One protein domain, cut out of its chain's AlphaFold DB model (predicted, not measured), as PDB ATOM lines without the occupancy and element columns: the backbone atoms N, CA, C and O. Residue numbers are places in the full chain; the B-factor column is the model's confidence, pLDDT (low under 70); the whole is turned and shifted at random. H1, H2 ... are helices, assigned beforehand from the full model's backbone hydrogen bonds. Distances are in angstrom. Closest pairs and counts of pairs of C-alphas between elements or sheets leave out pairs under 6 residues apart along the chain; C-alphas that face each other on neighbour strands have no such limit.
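AT A GLANCE: This is residues 109 to 234 of the 538 residues of an uncharacterized protein of Candidatus Gastranaerophilales bacterium HUM_9 (UniProt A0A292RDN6). The long helix H5 reaches out from a body of short helices and loops, its residues 229 to 234 sticking out; H3 packs across it, and H4 makes a corner with its first part, with H1 beside H4. The 126 printed residues hold five named helices, H1 to H5 in chain order, and no named strand: all helix, with under half of the residues in them. The whole is compact, radius of gyration of the C-alphas 14.0 A, spanning 42 by 37 by 23 A.

IN THESE COORDINATES: H5, residues 213 to 234, runs 31.0 A from C-alpha 213 at (35.157, 43.526, 113.668) to C-alpha 234 at (36.734, 44.860, 82.753). H4 is residues 187 to 199, 18.3 A; H3 170 to 178; H2 129 to 134; H1 109 to 115.

HOW THE PARTS SIT: H5 touches H3 with residues 220 to 227 alone, about perpendicular at 87 degrees; closest C-alphas Val 171 and Lys 224, 5.7 A. H4 touches H5 with residues 197 to 198 alone, about perpendicular at 86 degrees; closest C-alphas Leu 197 and Asp 215, 6.3 A. H1 touches H4, a shallow tilt of 32 degrees, the same way; closest C-alphas Val 115 and Tyr 191, 5.7 A. H2 is near H4. In H1 to H5 every O i to N i+4 pair is within hydrogen-bond range.

THE WHOLE: The printed part has no cut. H1 to H2, H2 to H3 and H4 to H5 are long links. Residues 201 to 206 have pLDDT under 70.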
ATOM      1  N   GLU A 109       9.325  53.513 111.135       84.12
ATOM      2  CA  GLU A 109       9.426  53.332 112.597       84.12
ATOM      3  C   GLU A 109       9.677  51.868 112.983       84.12
ATOM      4  O   GLU A 109      10.484  51.601 113.870       84.12
ATOM      5  N   LYS A 110       9.045  50.907 112.292       88.44
ATOM      6  CA  LYS A 110       9.349  49.478 112.494       88.44
ATOM      7  C   LYS A 110      10.801  49.161 112.152       88.44
ATOM      8  O   LYS A 110      11.424  48.370 112.849       88.44
ATOM      9  N   ILE A 111      11.321  49.772 111.090       91.06
ATOM     10  CA  ILE A 111      12.722  49.620 110.697       91.06
ATOM     11  C   ILE A 111      13.641  50.248 111.745       91.06
ATOM     12  O   ILE A 111      14.627  49.628 112.119       91.06
ATOM     13  N   LEU A 112      13.318  51.434 112.266       89.69
ATOM     14  CA  LEU A 112      14.093  52.045 113.347       89.69
ATOM     15  C   LEU A 112      14.167  51.118 114.569       89.69
ATOM     16  O   LEU A 112      15.253  50.900 115.097       89.69
ATOM     17  N   ASP A 113      13.049  50.511 114.971       87.94
ATOM     18  CA  ASP A 113      13.021  49.534 116.068       87.94
ATOM     19  C   ASP A 113      13.885  48.290 115.786       87.94
ATOM     20  O   ASP A 113      14.377  47.662 116.726       87.94
ATOM     21  N   GLN A 114      14.082  47.920 114.517       91.75
ATOM     22  CA  GLN A 114      15.001  46.851 114.113       91.75
ATOM     23  C   GLN A 114      16.459  47.320 114.140       91.75
ATOM     24  O   GLN A 114      17.303  46.636 114.704       91.75
ATOM     25  N   VAL A 115      16.761  48.507 113.607       93.75
ATOM     26  CA  VAL A 115      18.106  49.109 113.650       93.75
ATOM     27  C   VAL A 115      18.599  49.253 115.091       93.75
ATOM     28  O   VAL A 115      19.747  48.941 115.386       93.75
ATOM     29  N   LEU A 116      17.723  49.657 116.015       92.50
ATOM     30  CA  LEU A 116      18.050  49.811 117.437       92.50
ATOM     31  C   LEU A 116      18.404  48.492 118.149       92.50
ATOM     32  O   LEU A 116      18.903  48.534 119.276       92.50
ATOM     33  N   GLN A 117      18.144  47.334 117.533       93.00
ATOM     34  CA  GLN A 117      18.550  46.032 118.074       93.00
ATOM     35  C   GLN A 117      20.016  45.719 117.782       93.00
ATOM     36  O   GLN A 117      20.616  44.962 118.548       93.00
ATOM     37  N   TYR A 118      20.593  46.327 116.740       94.88
ATOM     38  CA  TYR A 118      21.974  46.084 116.353       94.88
ATOM     39  C   TYR A 118      22.964  46.643 117.374       94.88
ATOM     40  O   TYR A 118      22.875  47.800 117.810       94.88
ATOM     41  N   LYS A 119      23.937  45.811 117.735       95.12
ATOM     42  CA  LYS A 119      25.001  46.131 118.686       95.12
ATOM     43  C   LYS A 119      26.367  45.779 118.125       95.12
ATOM     44  O   LYS A 119      26.483  44.907 117.272       95.12
ATOM     45  N   ASP A 120      27.391  46.441 118.642       92.25
ATOM     46  CA  ASP A 120      28.766  46.001 118.448       92.25
ATOM     47  C   ASP A 120      29.092  44.777 119.326       92.25
ATOM     48  O   ASP A 120      28.345  44.400 120.237       92.25
ATOM     49  N   GLU A 121      30.258  44.182 119.090       89.25
ATOM     50  CA  GLU A 121      30.816  43.070 119.873       89.25
ATOM     51  C   GLU A 121      30.992  43.364 121.380       89.25
ATOM     52  O   GLU A 121      31.123  42.441 122.185       89.25
ATOM     53  N   THR A 122      30.965  44.638 121.793       92.81
ATOM     54  CA  THR A 122      31.013  45.055 123.207       92.81
ATOM     55  C   THR A 122      29.622  45.206 123.830       92.81
ATOM     56  O   THR A 122      29.494  45.460 125.032       92.81
ATOM     57  N   GLY A 123      28.567  45.025 123.032       92.44
ATOM     58  CA  GLY A 123      27.171  45.171 123.419       92.44
ATOM     59  C   GLY A 123      26.657  46.612 123.384       92.44
ATOM     60  O   GLY A 123      25.546  46.858 123.876       92.44
ATOM     61  N   LYS A 124      27.420  47.565 122.835       94.31
ATOM     62  CA  LYS A 124      26.960  48.948 122.653       94.31
ATOM     63  C   LYS A 124      26.063  49.050 121.417       94.31
ATOM     64  O   LYS A 124      26.334  48.376 120.430       94.31
ATOM     65  N   PRO A 125      25.008  49.882 121.440       94.06
ATOM     66  CA  PRO A 125      24.176  50.109 120.262       94.06
ATOM     67  C   PRO A 125      24.991  50.698 119.109       94.06
ATOM     68  O   PRO A 125      25.752  51.639 119.328       94.06
ATOM     69  N   ILE A 126      24.778  50.193 117.893       94.94
ATOM     70  CA  ILE A 126      25.394  50.762 116.683       94.94
ATOM     71  C   ILE A 126      24.787  52.123 116.351       94.94
ATOM     72  O   ILE A 126      25.482  53.014 115.886       94.94
ATOM     73  N   MET A 127      23.490  52.303 116.605       93.75
ATOM     74  CA  MET A 127      22.790  53.557 116.336       93.75
ATOM     75  C   MET A 127      23.244  54.665 117.303       93.75
ATOM     76  O   MET A 127      22.687  54.825 118.394       93.75
ATOM     77  N   THR A 128      24.256  55.429 116.896       90.88
ATOM     78  CA  THR A 128      24.769  56.609 117.605       90.88
ATOM     79  C   THR A 128      23.845  57.826 117.422       90.88
ATOM     80  O   THR A 128      22.999  57.836 116.518       90.88
ATOM     81  N   PRO A 129      23.956  58.869 118.270       88.81
ATOM     82  CA  PRO A 129      23.274  60.145 118.039       88.81
ATOM     83  C   PRO A 129      23.559  60.735 116.653       88.81
ATOM     84  O   PRO A 129      22.635  61.202 115.990       88.81
ATOM     85  N   GLU A 130      24.805  60.640 116.195       91.69
ATOM     86  CA  GLU A 130      25.262  61.121 114.894       91.69
ATOM     87  C   GLU A 130      24.592  60.342 113.750       91.69
ATOM     88  O   GLU A 130      24.037  60.938 112.827       91.69
ATOM     89  N   LEU A 131      24.532  59.006 113.837       93.06
ATOM     90  CA  LEU A 131      23.823  58.187 112.846       93.06
ATOM     91  C   LEU A 131      22.322  58.475 112.833       93.06
ATOM     92  O   LEU A 131      21.706  58.451 111.770       93.06
ATOM     93  N   LYS A 132      21.725  58.784 113.988       88.12
ATOM     94  CA  LYS A 132      20.307  59.152 114.088       88.12
ATOM     95  C   LYS A 132      19.991  60.491 113.430       88.12
ATOM     96  O   LYS A 132      18.906  60.639 112.870       88.12
ATOM     97  N   GLU A 133      20.910  61.448 113.494       85.62
ATOM     98  CA  GLU A 133      20.772  62.735 112.810       85.62
ATOM     99  C   GLU A 133      20.847  62.573 111.284       85.62
ATOM    100  O   GLU A 133      20.121  63.232 110.539       85.62
ATOM    101  N   ILE A 134      21.698  61.660 110.817       89.69
ATOM    102  CA  ILE A 134      21.942  61.427 109.392       89.69
ATOM    103  C   ILE A 134      20.856  60.534 108.780       89.69
ATOM    104  O   ILE A 134      20.246  60.892 107.771       89.69
ATOM    105  N   PHE A 135      20.576  59.384 109.390       90.75
ATOM    106  CA  PHE A 135      19.656  58.371 108.873       90.75
ATOM    107  C   PHE A 135      18.269  58.495 109.511       90.75
ATOM    108  O   PHE A 135      17.833  57.653 110.298       90.75
ATOM    109  N   GLY A 136      17.560  59.559 109.135       85.25
ATOM    110  CA  GLY A 136      16.170  59.802 109.522       85.25
ATOM    111  C   GLY A 136      15.140  59.021 108.691       85.25
ATOM    112  O   GLY A 136      15.467  58.130 107.906       85.25
ATOM    113  N   PHE A 137      13.860  59.361 108.864       83.50
ATOM    114  CA  PHE A 137      12.761  58.772 108.084       83.50
ATOM    115  C   PHE A 137      12.692  59.306 106.647       83.50
ATOM    116  O   PHE A 137      12.285  58.584 105.734       83.50
ATOM    117  N   GLU A 138      13.108  60.553 106.438       83.31
ATOM    118  CA  GLU A 138      13.220  61.164 105.116       83.31
ATOM    119  C   GLU A 138      14.624  60.973 104.542       83.31
ATOM    120  O   GLU A 138      15.590  60.763 105.277       83.31
ATOM    121  N   TYR A 139      14.734  61.048 103.214       83.50
ATOM    122  CA  TYR A 139      16.035  61.077 102.557       83.50
ATOM    123  C   TYR A 139      16.783  62.346 102.952       83.50
ATOM    124  O   TYR A 139      16.278  63.451 102.757       83.50
ATOM    125  N   SER A 140      17.997  62.177 103.456       84.62
ATOM    126  CA  SER A 140      18.912  63.273 103.745       84.62
ATOM    127  C   SER A 140      20.161  63.141 102.877       84.62
ATOM    128  O   SER A 140      20.526  62.035 102.477       84.62
ATOM    129  N   ASP A 141      20.796  64.269 102.561       86.56
ATOM    130  CA  ASP A 141      22.124  64.258 101.950       86.56
ATOM    131  C   ASP A 141      23.158  63.803 102.990       86.56
ATOM    132  O   ASP A 141      23.230  64.357 104.098       86.56
ATOM    133  N   ILE A 142      23.942  62.790 102.628       86.75
ATOM    134  CA  ILE A 142      24.973  62.172 103.466       86.75
ATOM    135  C   ILE A 142      26.362  62.176 102.809       86.75
ATOM    136  O   ILE A 142      27.312  61.656 103.396       86.75
ATOM    137  N   SER A 143      26.492  62.766 101.617       70.75
ATOM    138  CA  SER A 143      27.661  62.665 100.724       70.75
ATOM    139  C   SER A 143      29.003  63.099 101.339       70.75
ATOM    140  O   SER A 143      30.052  62.650 100.886       70.75
ATOM    141  N   GLN A 144      28.988  63.903 102.408       77.62
ATOM    142  CA  GLN A 144      30.177  64.301 103.181       77.62
ATOM    143  C   GLN A 144      29.983  64.166 104.695       77.62
ATOM    144  O   GLN A 144      30.579  64.910 105.473       77.62
ATOM    145  N   LYS A 145      29.100  63.265 105.133       88.44
ATOM    146  CA  LYS A 145      28.839  63.047 106.564       88.44
ATOM    147  C   LYS A 145      29.472  61.769 107.107       88.44
ATOM    148  O   LYS A 145      29.739  61.693 108.295       88.44
ATOM    149  N   ILE A 146      29.733  60.783 106.245       91.81
ATOM    150  CA  ILE A 146      30.393  59.528 106.639       91.81
ATOM    151  C   ILE A 146      31.912  59.720 106.770       91.81
ATOM    152  O   ILE A 146      32.516  59.263 107.737       91.81
ATOM    153  N   ALA A 147      32.523  60.422 105.814       91.25
ATOM    154  CA  ALA A 147      33.952  60.709 105.787       91.25
ATOM    155  C   ALA A 147      34.218  62.172 105.413       91.25
ATOM    156  O   ALA A 147      33.378  62.828 104.793       91.25
ATOM    157  N   ASP A 148      35.373  62.697 105.817       83.12
ATOM    158  CA  ASP A 148      35.862  64.001 105.366       83.12
ATOM    159  C   ASP A 148      36.400  63.946 103.918       83.12
ATOM    160  O   ASP A 148      36.465  62.889 103.285       83.12
ATOM    161  N   LYS A 149      36.831  65.094 103.378       74.31
ATOM    162  CA  LYS A 149      37.405  65.187 102.019       74.31
ATOM    163  C   LYS A 149      38.690  64.360 101.825       74.31
ATOM    164  O   LYS A 149      39.066  64.048 100.699       74.31
ATOM    165  N   ASN A 150      39.378  63.995 102.906       75.00
ATOM    166  CA  ASN A 150      40.567  63.140 102.876       75.00
ATOM    167  C   ASN A 150      40.223  61.649 103.017       75.00
ATOM    168  O   ASN A 150      41.133  60.814 103.036       75.00
ATOM    169  N   GLY A 151      38.932  61.324 103.112       84.81
ATOM    170  CA  GLY A 151      38.433  59.984 103.351       84.81
ATOM    171  C   GLY A 151      38.536  59.553 104.808       84.81
ATOM    172  O   GLY A 151      38.260  58.395 105.068       84.81
ATOM    173  N   ASN A 152      38.917  60.414 105.758       91.94
ATOM    174  CA  ASN A 152      38.943  60.021 107.168       91.94
ATOM    175  C   ASN A 152      37.512  59.868 107.686       91.94
ATOM    176  O   ASN A 152      36.662  60.725 107.432       91.94
ATOM    177  N   VAL A 153      37.264  58.797 108.430       94.62
ATOM    178  CA  VAL A 153      35.946  58.479 108.990       94.62
ATOM    179  C   VAL A 153      35.546  59.548 110.008       94.62
ATOM    180  O   VAL A 153      36.350  59.949 110.854       94.62
ATOM    181  N   GLN A 154      34.307  60.037 109.927       94.25
ATOM    182  CA  GLN A 154      33.784  60.999 110.900       94.25
ATOM    183  C   GLN A 154      33.350  60.305 112.196       94.25
ATOM    184  O   GLN A 154      32.970  59.137 112.204       94.25
ATOM    185  N   ASN A 155      33.385  61.045 113.305       92.50
ATOM    186  CA  ASN A 155      32.997  60.525 114.616       92.50
ATOM    187  C   ASN A 155      31.562  59.971 114.598       92.50
ATOM    188  O   ASN A 155      30.637  60.656 114.155       92.50
ATOM    189  N   GLY A 156      31.384  58.752 115.104       91.94
ATOM    190  CA  GLY A 156      30.099  58.051 115.127       91.94
ATOM    191  C   GLY A 156      29.762  57.301 113.833       91.94
ATOM    192  O   GLY A 156      28.684  56.706 113.767       91.94
ATOM    193  N   MET A 157      30.637  57.339 112.818       95.06
ATOM    194  CA  MET A 157      30.475  56.688 111.506       95.06
ATOM    195  C   MET A 157      31.357  55.439 111.338       95.06
ATOM    196  O   MET A 157      31.451  54.888 110.243       95.06
ATOM    197  N   GLU A 158      31.974  54.948 112.413       94.31
ATOM    198  CA  GLU A 158      32.954  53.846 112.416       94.31
ATOM    199  C   GLU A 158      32.367  52.493 111.977       94.31
ATOM    200  O   GLU A 158      33.094  51.531 111.734       94.31
ATOM    201  N   ILE A 159      31.041  52.398 111.863       95.50
ATOM    202  CA  ILE A 159      30.369  51.230 111.287       95.50
ATOM    203  C   ILE A 159      30.645  51.077 109.784       95.50
ATOM    204  O   ILE A 159      30.575  49.964 109.271       95.50
ATOM    205  N   PHE A 160      30.961  52.178 109.092       95.81
ATOM    206  CA  PHE A 160      31.252  52.193 107.657       95.81
ATOM    207  C   PHE A 160      32.715  51.890 107.317       95.81
ATOM    208  O   PHE A 160      32.993  51.572 106.162       95.81
ATOM    209  N   ASP A 161      33.599  51.984 108.312       96.44
ATOM    210  CA  ASP A 161      35.003  51.578 108.257       96.44
ATOM    211  C   ASP A 161      35.075  50.064 108.482       96.44
ATOM    212  O   ASP A 161      34.930  49.564 109.604       96.44
ATOM    213  N   LEU A 162      35.178  49.311 107.397       96.50
ATOM    214  CA  LEU A 162      35.101  47.860 107.410       96.50
ATOM    215  C   LEU A 162      36.422  47.199 107.822       96.50
ATOM    216  O   LEU A 162      36.396  46.073 108.322       96.50
ATOM    217  N   ASN A 163      37.559  47.862 107.607       95.69
ATOM    218  CA  ASN A 163      38.892  47.319 107.891       95.69
ATOM    219  C   ASN A 163      39.570  47.960 109.127       95.69
ATOM    220  O   ASN A 163      40.690  47.575 109.476       95.69
ATOM    221  N   ASP A 164      38.879  48.877 109.813       94.31
ATOM    222  CA  ASP A 164      39.331  49.627 110.992       94.31
ATOM    223  C   ASP A 164      40.616  50.452 110.748       94.31
ATOM    224  O   ASP A 164      41.432  50.632 111.666       94.31
ATOM    225  N   ASP A 165      40.838  50.952 109.527       95.25
ATOM    226  CA  ASP A 165      42.013  51.776 109.196       95.25
ATOM    227  C   ASP A 165      41.810  53.290 109.416       95.25
ATOM    228  O   ASP A 165      42.758  54.082 109.288       95.25
ATOM    229  N   GLY A 166      40.602  53.689 109.822       95.62
ATOM    230  CA  GLY A 166      40.202  55.069 110.072       95.62
ATOM    231  C   GLY A 166      39.840  55.851 108.812       95.62
ATOM    232  O   GLY A 166      39.671  57.077 108.890       95.62
ATOM    233  N   LYS A 167      39.739  55.194 107.654       95.00
ATOM    234  CA  LYS A 167      39.390  55.803 106.372       95.00
ATOM    235  C   LYS A 167      38.279  55.038 105.669       95.00
ATOM    236  O   LYS A 167      37.979  53.906 105.987       95.00
ATOM    237  N   ILE A 168      37.648  55.728 104.724       93.38
ATOM    238  CA  ILE A 168      36.698  55.173 103.771       93.38
ATOM    239  C   ILE A 168      37.371  55.141 102.402       93.38
ATOM    240  O   ILE A 168      37.492  56.171 101.719       93.38
ATOM    241  N   ASP A 169      37.823  53.958 102.007       89.19
ATOM    242  CA  ASP A 169      38.443  53.691 100.720       89.19
ATOM    243  C   ASP A 169      37.411  53.351  99.622       89.19
ATOM    244  O   ASP A 169      36.194  53.510  99.765       89.19
ATOM    245  N   TYR A 170      37.906  52.954  98.451       85.69
ATOM    246  CA  TYR A 170      37.057  52.640  97.304       85.69
ATOM    247  C   TYR A 170      36.285  51.316  97.462       85.69
ATOM    248  O   TYR A 170      35.189  51.198  96.913       85.69
ATOM    249  N   VAL A 171      36.820  50.344  98.209       91.00
ATOM    250  CA  VAL A 171      36.159  49.063  98.505       91.00
ATOM    251  C   VAL A 171      34.953  49.320  99.400       91.00
ATOM    252  O   VAL A 171      33.861  48.812  99.145       91.00
ATOM    253  N   GLU A 172      35.119  50.164 100.411       94.88
ATOM    254  CA  GLU A 172      34.051  50.496 101.353       94.88
ATOM    255  C   GLU A 172      32.957  51.334 100.698       94.88
ATOM    256  O   GLU A 172      31.776  51.079 100.928       94.88
ATOM    257  N   LYS A 173      33.319  52.273  99.815       91.56
ATOM    258  CA  LYS A 173      32.339  53.019  99.004       91.56
ATOM    259  C   LYS A 173      31.542  52.112  98.065       91.56
ATOM    260  O   LYS A 173      30.326  52.290  97.935       91.56
ATOM    261  N   ASP A 174      32.194  51.141  97.419       90.06
ATOM    262  CA  ASP A 174      31.507  50.149  96.580       90.06
ATOM    263  C   ASP A 174      30.542  49.299  97.420       90.06
ATOM    264  O   ASP A 174      29.369  49.149  97.062       90.06
ATOM    265  N   TYR A 175      30.992  48.828  98.587       93.75
ATOM    266  CA  TYR A 175      30.154  48.068  99.511       93.75
ATOM    267  C   TYR A 175      28.958  48.890 100.018       93.75
ATOM    268  O   TYR A 175      27.827  48.402  99.996       93.75
ATOM    269  N   GLN A 176      29.163  50.145 100.418       94.44
ATOM    270  CA  GLN A 176      28.095  51.077 100.799       94.44
ATOM    271  C   GLN A 176      27.048  51.204  99.683       94.44
ATOM    272  O   GLN A 176      25.860  50.959  99.912       94.44
ATOM    273  N   THR A 177      27.497  51.487  98.458       91.38
ATOM    274  CA  THR A 177      26.625  51.704  97.294       91.38
ATOM    275  C   THR A 177      25.808  50.458  96.951       91.38
ATOM    276  O   THR A 177      24.587  50.542  96.789       91.38
ATOM    277  N   LYS A 178      26.448  49.282  96.895       91.19
ATOM    278  CA  LYS A 178      25.772  47.995  96.638       91.19
ATOM    279  C   LYS A 178      24.702  47.676  97.681       91.19
ATOM    280  O   LYS A 178      23.689  47.062  97.347       91.19
ATOM    281  N   ASN A 179      24.906  48.124  98.916       92.62
ATOM    282  CA  ASN A 179      23.984  47.908 100.028       92.62
ATOM    283  C   ASN A 179      23.050  49.106 100.279       92.62
ATOM    284  O   ASN A 179      22.407  49.200 101.323       92.62
ATOM    285  N   GLY A 180      22.910  49.991  99.287       89.44
ATOM    286  CA  GLY A 180      21.885  51.030  99.253       89.44
ATOM    287  C   GLY A 180      22.231  52.311 100.006       89.44
ATOM    288  O   GLY A 180      21.353  53.165 100.119       89.44
ATOM    289  N   ILE A 181      23.464  52.464 100.493       94.25
ATOM    290  CA  ILE A 181      23.987  53.718 101.042       94.25
ATOM    291  C   ILE A 181      24.553  54.533  99.878       94.25
ATOM    292  O   ILE A 181      25.585  54.189  99.309       94.25
ATOM    293  N   GLY A 182      23.848  55.595  99.495       87.19
ATOM    294  CA  GLY A 182      24.284  56.538  98.460       87.19
ATOM    295  C   GLY A 182      24.259  57.977  98.968       87.19
ATOM    296  O   GLY A 182      23.991  58.210 100.142       87.19
ATOM    297  N   ASN A 183      24.460  58.949  98.070       85.75
ATOM    298  CA  ASN A 183      24.497  60.381  98.420       85.75
ATOM    299  C   ASN A 183      23.258  60.852  99.190       85.75
ATOM    300  O   ASN A 183      23.380  61.689 100.074       85.75
ATOM    301  N   TYR A 184      22.087  60.286  98.882       89.69
ATOM    302  CA  TYR A 184      20.865  60.483  99.652       89.69
ATOM    303  C   TYR A 184      20.417  59.161 100.254       89.69
ATOM    304  O   TYR A 184      20.164  58.204  99.521       89.69
ATOM    305  N   SER A 185      20.272  59.117 101.575       92.94
ATOM    306  CA  SER A 185      19.901  57.893 102.289       92.94
ATOM    307  C   SER A 185      18.907  58.167 103.417       92.94
ATOM    308  O   SER A 185      18.759  59.299 103.874       92.94
ATOM    309  N   LYS A 186      18.212  57.115 103.859       92.25
ATOM    310  CA  LYS A 186      17.310  57.126 105.020       92.25
ATOM    311  C   LYS A 186      17.476  55.861 105.869       92.25
ATOM    312  O   LYS A 186      18.245  54.966 105.513       92.25
ATOM    313  N   ILE A 187      16.717  55.738 106.957       93.62
ATOM    314  CA  ILE A 187      16.834  54.625 107.914       93.62
ATOM    315  C   ILE A 187      16.697  53.231 107.276       93.62
ATOM    316  O   ILE A 187      17.383  52.298 107.681       93.62
ATOM    317  N   THR A 188      15.870  53.077 106.235       93.50
ATOM    318  CA  THR A 188      15.738  51.808 105.492       93.50
ATOM    319  C   THR A 188      17.040  51.387 104.819       93.50
ATOM    320  O   THR A 188      17.374  50.207 104.822       93.50
ATOM    321  N   ASN A 189      17.776  52.340 104.245       95.00
ATOM    322  CA  ASN A 189      19.062  52.070 103.607       95.00
ATOM    323  C   ASN A 189      20.080  51.603 104.648       95.00
ATOM    324  O   ASN A 189      20.764  50.609 104.434       95.00
ATOM    325  N   PHE A 190      20.111  52.274 105.804       96.12
ATOM    326  CA  PHE A 190      20.995  51.898 106.902       96.12
ATOM    327  C   PHE A 190      20.671  50.515 107.470       96.12
ATOM    328  O   PHE A 190      21.574  49.704 107.641       96.12
ATOM    329  N   TYR A 191      19.391  50.191 107.668       95.31
ATOM    330  CA  TYR A 191      18.983  48.843 108.066       95.31
ATOM    331  C   TYR A 191      19.473  47.773 107.087       95.31
ATOM    332  O   TYR A 191      20.060  46.784 107.515       95.31
ATOM    333  N   ASN A 192      19.268  47.980 105.782       93.56
ATOM    334  CA  ASN A 192      19.720  47.027 104.770       93.56
ATOM    335  C   ASN A 192      21.241  46.850 104.819       93.56
ATOM    336  O   ASN A 192      21.719  45.726 104.739       93.56
ATOM    337  N   TYR A 193      21.992  47.936 104.996       95.56
ATOM    338  CA  TYR A 193      23.441  47.889 105.160       95.56
ATOM    339  C   TYR A 193      23.867  47.044 106.374       95.56
ATOM    340  O   TYR A 193      24.667  46.122 106.221       95.56
ATOM    341  N   LEU A 194      23.285  47.292 107.554       94.75
ATOM    342  CA  LEU A 194      23.582  46.523 108.772       94.75
ATOM    343  C   LEU A 194      23.204  45.045 108.628       94.75
ATOM    344  O   LEU A 194      23.970  44.169 109.020       94.75
ATOM    345  N   GLU A 195      22.056  44.761 108.015       91.75
ATOM    346  CA  GLU A 195      21.598  43.391 107.790       91.75
ATOM    347  C   GLU A 195      22.562  42.612 106.881       91.75
ATOM    348  O   GLU A 195      22.773  41.416 107.074       91.75
ATOM    349  N   GLN A 196      23.166  43.272 105.890       91.38
ATOM    350  CA  GLN A 196      24.152  42.646 105.006       91.38
ATOM    351  C   GLN A 196      25.516  42.471 105.680       91.38
ATOM    352  O   GLN A 196      26.200  41.490 105.383       91.38
ATOM    353  N   LEU A 197      25.897  43.366 106.596       91.50
ATOM    354  CA  LEU A 197      27.088  43.184 107.428       91.50
ATOM    355  C   LEU A 197      26.952  41.967 108.340       91.50
ATOM    356  O   LEU A 197      27.826  41.105 108.333       91.50
ATOM    357  N   ASP A 198      25.835  41.858 109.052       88.69
ATOM    358  CA  ASP A 198      25.549  40.735 109.951       88.69
ATOM    359  C   ASP A 198      25.550  39.398 109.184       88.69
ATOM    360  O   ASP A 198      26.238  38.448 109.551       88.69
ATOM    361  N   LYS A 199      24.929  39.360 107.997       85.44
ATOM    362  CA  LYS A 199      24.922  38.176 107.115       85.44
ATOM    363  C   LYS A 199      26.297  37.750 106.583       85.44
ATOM    364  O   LYS A 199      26.426  36.615 106.123       85.44
ATOM    365  N   ASN A 200      27.315  38.614 106.584       73.25
ATOM    366  CA  ASN A 200      28.659  38.240 106.117       73.25
ATOM    367  C   ASN A 200      29.412  37.353 107.126       73.25
ATOM    368  O   ASN A 200      30.402  36.714 106.761       73.25
ATOM    369  N   SER A 201      28.935  37.277 108.369       60.28
ATOM    370  CA  SER A 201      29.550  36.524 109.465       60.28
ATOM    371  C   SER A 201      29.264  35.023 109.430       60.28
ATOM    372  O   SER A 201      30.055  34.219 109.943       60.28
ATOM    373  N   SER A 202      28.144  34.620 108.825       52.03
ATOM    374  CA  SER A 202      27.434  33.452 109.314       52.03
ATOM    375  C   SER A 202      27.452  32.259 108.347       52.03
ATOM    376  O   SER A 202      26.899  32.249 107.251       52.03
ATOM    377  N   SER A 203      28.022  31.148 108.824       51.44
ATOM    378  CA  SER A 203      27.681  29.800 108.339       51.44
ATOM    379  C   SER A 203      26.256  29.370 108.743       51.44
ATOM    380  O   SER A 203      25.801  28.290 108.364       51.44
ATOM    381  N   SER A 204      25.556  30.193 109.532       53.03
ATOM    382  CA  SER A 204      24.153  30.069 109.930       53.03
ATOM    383  C   SER A 204      23.286  31.095 109.195       53.03
ATOM    384  O   SER A 204      23.670  32.235 108.996       53.03
ATOM    385  N   ILE A 205      22.079  30.709 108.801       55.75
ATOM    386  CA  ILE A 205      21.153  31.559 108.028       55.75
ATOM    387  C   ILE A 205      20.522  32.688 108.886       55.75
ATOM    388  O   ILE A 205      19.816  33.542 108.355       55.75
ATOM    389  N   GLU A 206      20.760  32.717 110.202       63.97
ATOM    390  CA  GLU A 206      20.098  33.632 111.145       63.97
ATOM    391  C   GLU A 206      20.980  34.834 111.526       63.97
ATOM    392  O   GLU A 206      22.123  34.648 111.927       63.97
ATOM    393  N   VAL A 207      20.398  36.036 111.397       76.06
ATOM    394  CA  VAL A 207      20.910  37.364 111.797       76.06
ATOM    395  C   VAL A 207      20.821  37.476 113.323       76.06
ATOM    396  O   VAL A 207      19.715  37.357 113.862       76.06
ATOM    397  N   ASP A 208      21.939  37.680 114.027       84.12
ATOM    398  CA  ASP A 208      21.963  37.769 115.502       84.12
ATOM    399  C   ASP A 208      21.975  39.214 116.037       84.12
ATOM    400  O   ASP A 208      21.834  39.442 117.245       84.12
ATOM    401  N   SER A 209      22.023  40.190 115.125       90.81
ATOM    402  CA  SER A 209      22.073  41.630 115.384       90.81
ATOM    403  C   SER A 209      23.324  42.075 116.150       90.81
ATOM    404  O   SER A 209      23.302  43.110 116.824       90.81
ATOM    405  N   ILE A 210      24.421  41.323 116.060       91.69
ATOM    406  CA  ILE A 210      25.727  41.692 116.606       91.69
ATOM    407  C   ILE A 210      26.707  41.840 115.444       91.69
ATOM    408  O   ILE A 210      27.053  40.869 114.787       91.69
ATOM    409  N   ILE A 211      27.191  43.061 115.204       91.81
ATOM    410  CA  ILE A 211      28.220  43.317 114.190       91.81
ATOM    411  C   ILE A 211      29.574  43.392 114.879       91.81
ATOM    412  O   ILE A 211      29.846  44.287 115.688       91.81
ATOM    413  N   THR A 212      30.433  42.443 114.547       90.56
ATOM    414  CA  THR A 212      31.796  42.350 115.058       90.56
ATOM    415  C   THR A 212      32.800  42.931 114.064       90.56
ATOM    416  O   THR A 212      32.519  43.108 112.875       90.56
ATOM    417  N   LYS A 213      34.020  43.189 114.536       91.75
ATOM    418  CA  LYS A 213      35.157  43.526 113.668       91.75
ATOM    419  C   LYS A 213      35.437  42.442 112.629       91.75
ATOM    420  O   LYS A 213      35.836  42.753 111.513       91.75
ATOM    421  N   GLU A 214      35.220  41.174 112.981       89.88
ATOM    422  CA  GLU A 214      35.408  40.054 112.057       89.88
ATOM    423  C   GLU A 214      34.402  40.113 110.898       89.88
ATOM    424  O   GLU A 214      34.765  39.838 109.755       89.88
ATOM    425  N   ASP A 215      33.165  40.526 111.165       90.31
ATOM    426  CA  ASP A 215      32.104  40.614 110.151       90.31
ATOM    427  C   ASP A 215      32.374  41.748 109.177       90.31
ATOM    428  O   ASP A 215      32.261  41.573 107.961       90.31
ATOM    429  N   LYS A 216      32.821  42.886 109.717       94.31
ATOM    430  CA  LYS A 216      33.306  44.021 108.936       94.31
ATOM    431  C   LYS A 216      34.493  43.622 108.052       94.31
ATOM    432  O   LYS A 216      34.431  43.820 106.839       94.31
ATOM    433  N   GLN A 217      35.503  42.945 108.604       94.00
ATOM    434  CA  GLN A 217      36.662  42.501 107.826       94.00
ATOM    435  C   GLN A 217      36.278  41.483 106.741       94.00
ATOM    436  O   GLN A 217      36.735  41.591 105.606       94.00
ATOM    437  N   LYS A 218      35.394  40.521 107.039       92.25
ATOM    438  CA  LYS A 218      34.864  39.582 106.033       92.25
ATOM    439  C   LYS A 218      34.110  40.310 104.925       92.25
ATOM    440  O   LYS A 218      34.245  39.943 103.757       92.25
ATOM    441  N   ALA A 219      33.315  41.322 105.276       93.44
ATOM    442  CA  ALA A 219      32.617  42.161 104.312       93.44
ATOM    443  C   ALA A 219      33.607  42.895 103.402       93.44
ATOM    444  O   ALA A 219      33.439  42.852 102.183       93.44
ATOM    445  N   TYR A 220      34.657  43.485 103.979       95.00
ATOM    446  CA  TYR A 220      35.733  44.143 103.239       95.00
ATOM    447  C   TYR A 220      36.434  43.171 102.287       95.00
ATOM    448  O   TYR A 220      36.497  43.422 101.087       95.00
ATOM    449  N   ASP A 221      36.903  42.028 102.790       93.31
ATOM    450  CA  ASP A 221      37.637  41.038 101.995       93.31
ATOM    451  C   ASP A 221      36.777  40.487 100.853       93.31
ATOM    452  O   ASP A 221      37.249  40.315  99.727       93.31
ATOM    453  N   LYS A 222      35.492  40.231 101.114       92.19
ATOM    454  CA  LYS A 222      34.540  39.796 100.090       92.19
ATOM    455  C   LYS A 222      34.305  40.883  99.045       92.19
ATOM    456  O   LYS A 222      34.412  40.589  97.857       92.19
ATOM    457  N   ALA A 223      34.022  42.114  99.469       92.56
ATOM    458  CA  ALA A 223      33.805  43.241  98.565       92.56
ATOM    459  C   ALA A 223      35.040  43.498  97.696       92.56
ATOM    460  O   ALA A 223      34.918  43.652  96.482       92.56
ATOM    461  N   LYS A 224      36.229  43.451  98.301       92.12
ATOM    462  CA  LYS A 224      37.509  43.579  97.613       92.12
ATOM    463  C   LYS A 224      37.696  42.482  96.570       92.12
ATOM    464  O   LYS A 224      37.947  42.797  95.418       92.12
ATOM    465  N   ASN A 225      37.497  41.216  96.936       90.94
ATOM    466  CA  ASN A 225      37.617  40.101  95.992       90.94
ATOM    467  C   ASN A 225      36.614  40.212  94.830       90.94
ATOM    468  O   ASN A 225      36.979  39.990  93.678       90.94
ATOM    469  N   GLU A 226      35.354  40.557  95.108       91.44
ATOM    470  CA  GLU A 226      34.338  40.782  94.068       91.44
ATOM    471  C   GLU A 226      34.739  41.920  93.124       91.44
ATOM    472  O   GLU A 226      34.551  41.821  91.909       91.44
ATOM    473  N   LEU A 227      35.295  42.996  93.679       89.56
ATOM    474  CA  LEU A 227      35.739  44.157  92.926       89.56
ATOM    475  C   LEU A 227      36.986  43.855  92.089       89.56
ATOM    476  O   LEU A 227      37.021  44.217  90.916       89.56
ATOM    477  N   ASP A 228      37.958  43.134  92.642       88.81
ATOM    478  CA  ASP A 228      39.163  42.694  91.937       88.81
ATOM    479  C   ASP A 228      38.798  41.782  90.755       88.81
ATOM    480  O   ASP A 228      39.280  41.994  89.640       88.81
ATOM    481  N   VAL A 229      37.866  40.837  90.942       90.94
ATOM    482  CA  VAL A 229      37.336  39.997  89.850       90.94
ATOM    483  C   VAL A 229      36.641  40.850  88.788       90.94
ATOM    484  O   VAL A 229      36.950  40.723  87.602       90.94
ATOM    485  N   ALA A 230      35.742  41.751  89.190       91.50
ATOM    486  CA  ALA A 230      35.024  42.617  88.256       91.50
ATOM    487  C   ALA A 230      35.975  43.539  87.472       91.50
ATOM    488  O   ALA A 230      35.783  43.772  86.276       91.50
ATOM    489  N   ASN A 231      37.016  44.055  88.121       92.00
ATOM    490  CA  ASN A 231      38.033  44.881  87.482       92.00
ATOM    491  C   ASN A 231      38.901  44.068  86.526       92.00
ATOM    492  O   ASN A 231      39.164  44.526  85.414       92.00
ATOM    493  N   GLN A 232      39.281  42.845  86.894       93.00
ATOM    494  CA  GLN A 232      40.018  41.962  86.000       93.00
ATOM    495  C   GLN A 232      39.193  41.626  84.750       93.00
ATOM    496  O   GLN A 232      39.698  41.699  83.629       93.00
ATOM    497  N   GLU A 233      37.899  41.344  84.912       93.56
ATOM    498  CA  GLU A 233      36.982  41.138  83.789       93.56
ATOM    499  C   GLU A 233      36.851  42.390  82.909       93.56
ATOM    500  O   GLU A 233      36.860  42.276  81.680       93.56
ATOM    501  N   LYS A 234      36.760  43.589  83.500       92.56
ATOM    502  CA  LYS A 234      36.734  44.860  82.753       92.56
ATOM    503  C   LYS A 234      38.027  45.096  81.977       92.56
ATOM    504  O   LYS A 234      37.966  45.494  80.814       92.56
TER     505      LYS A 234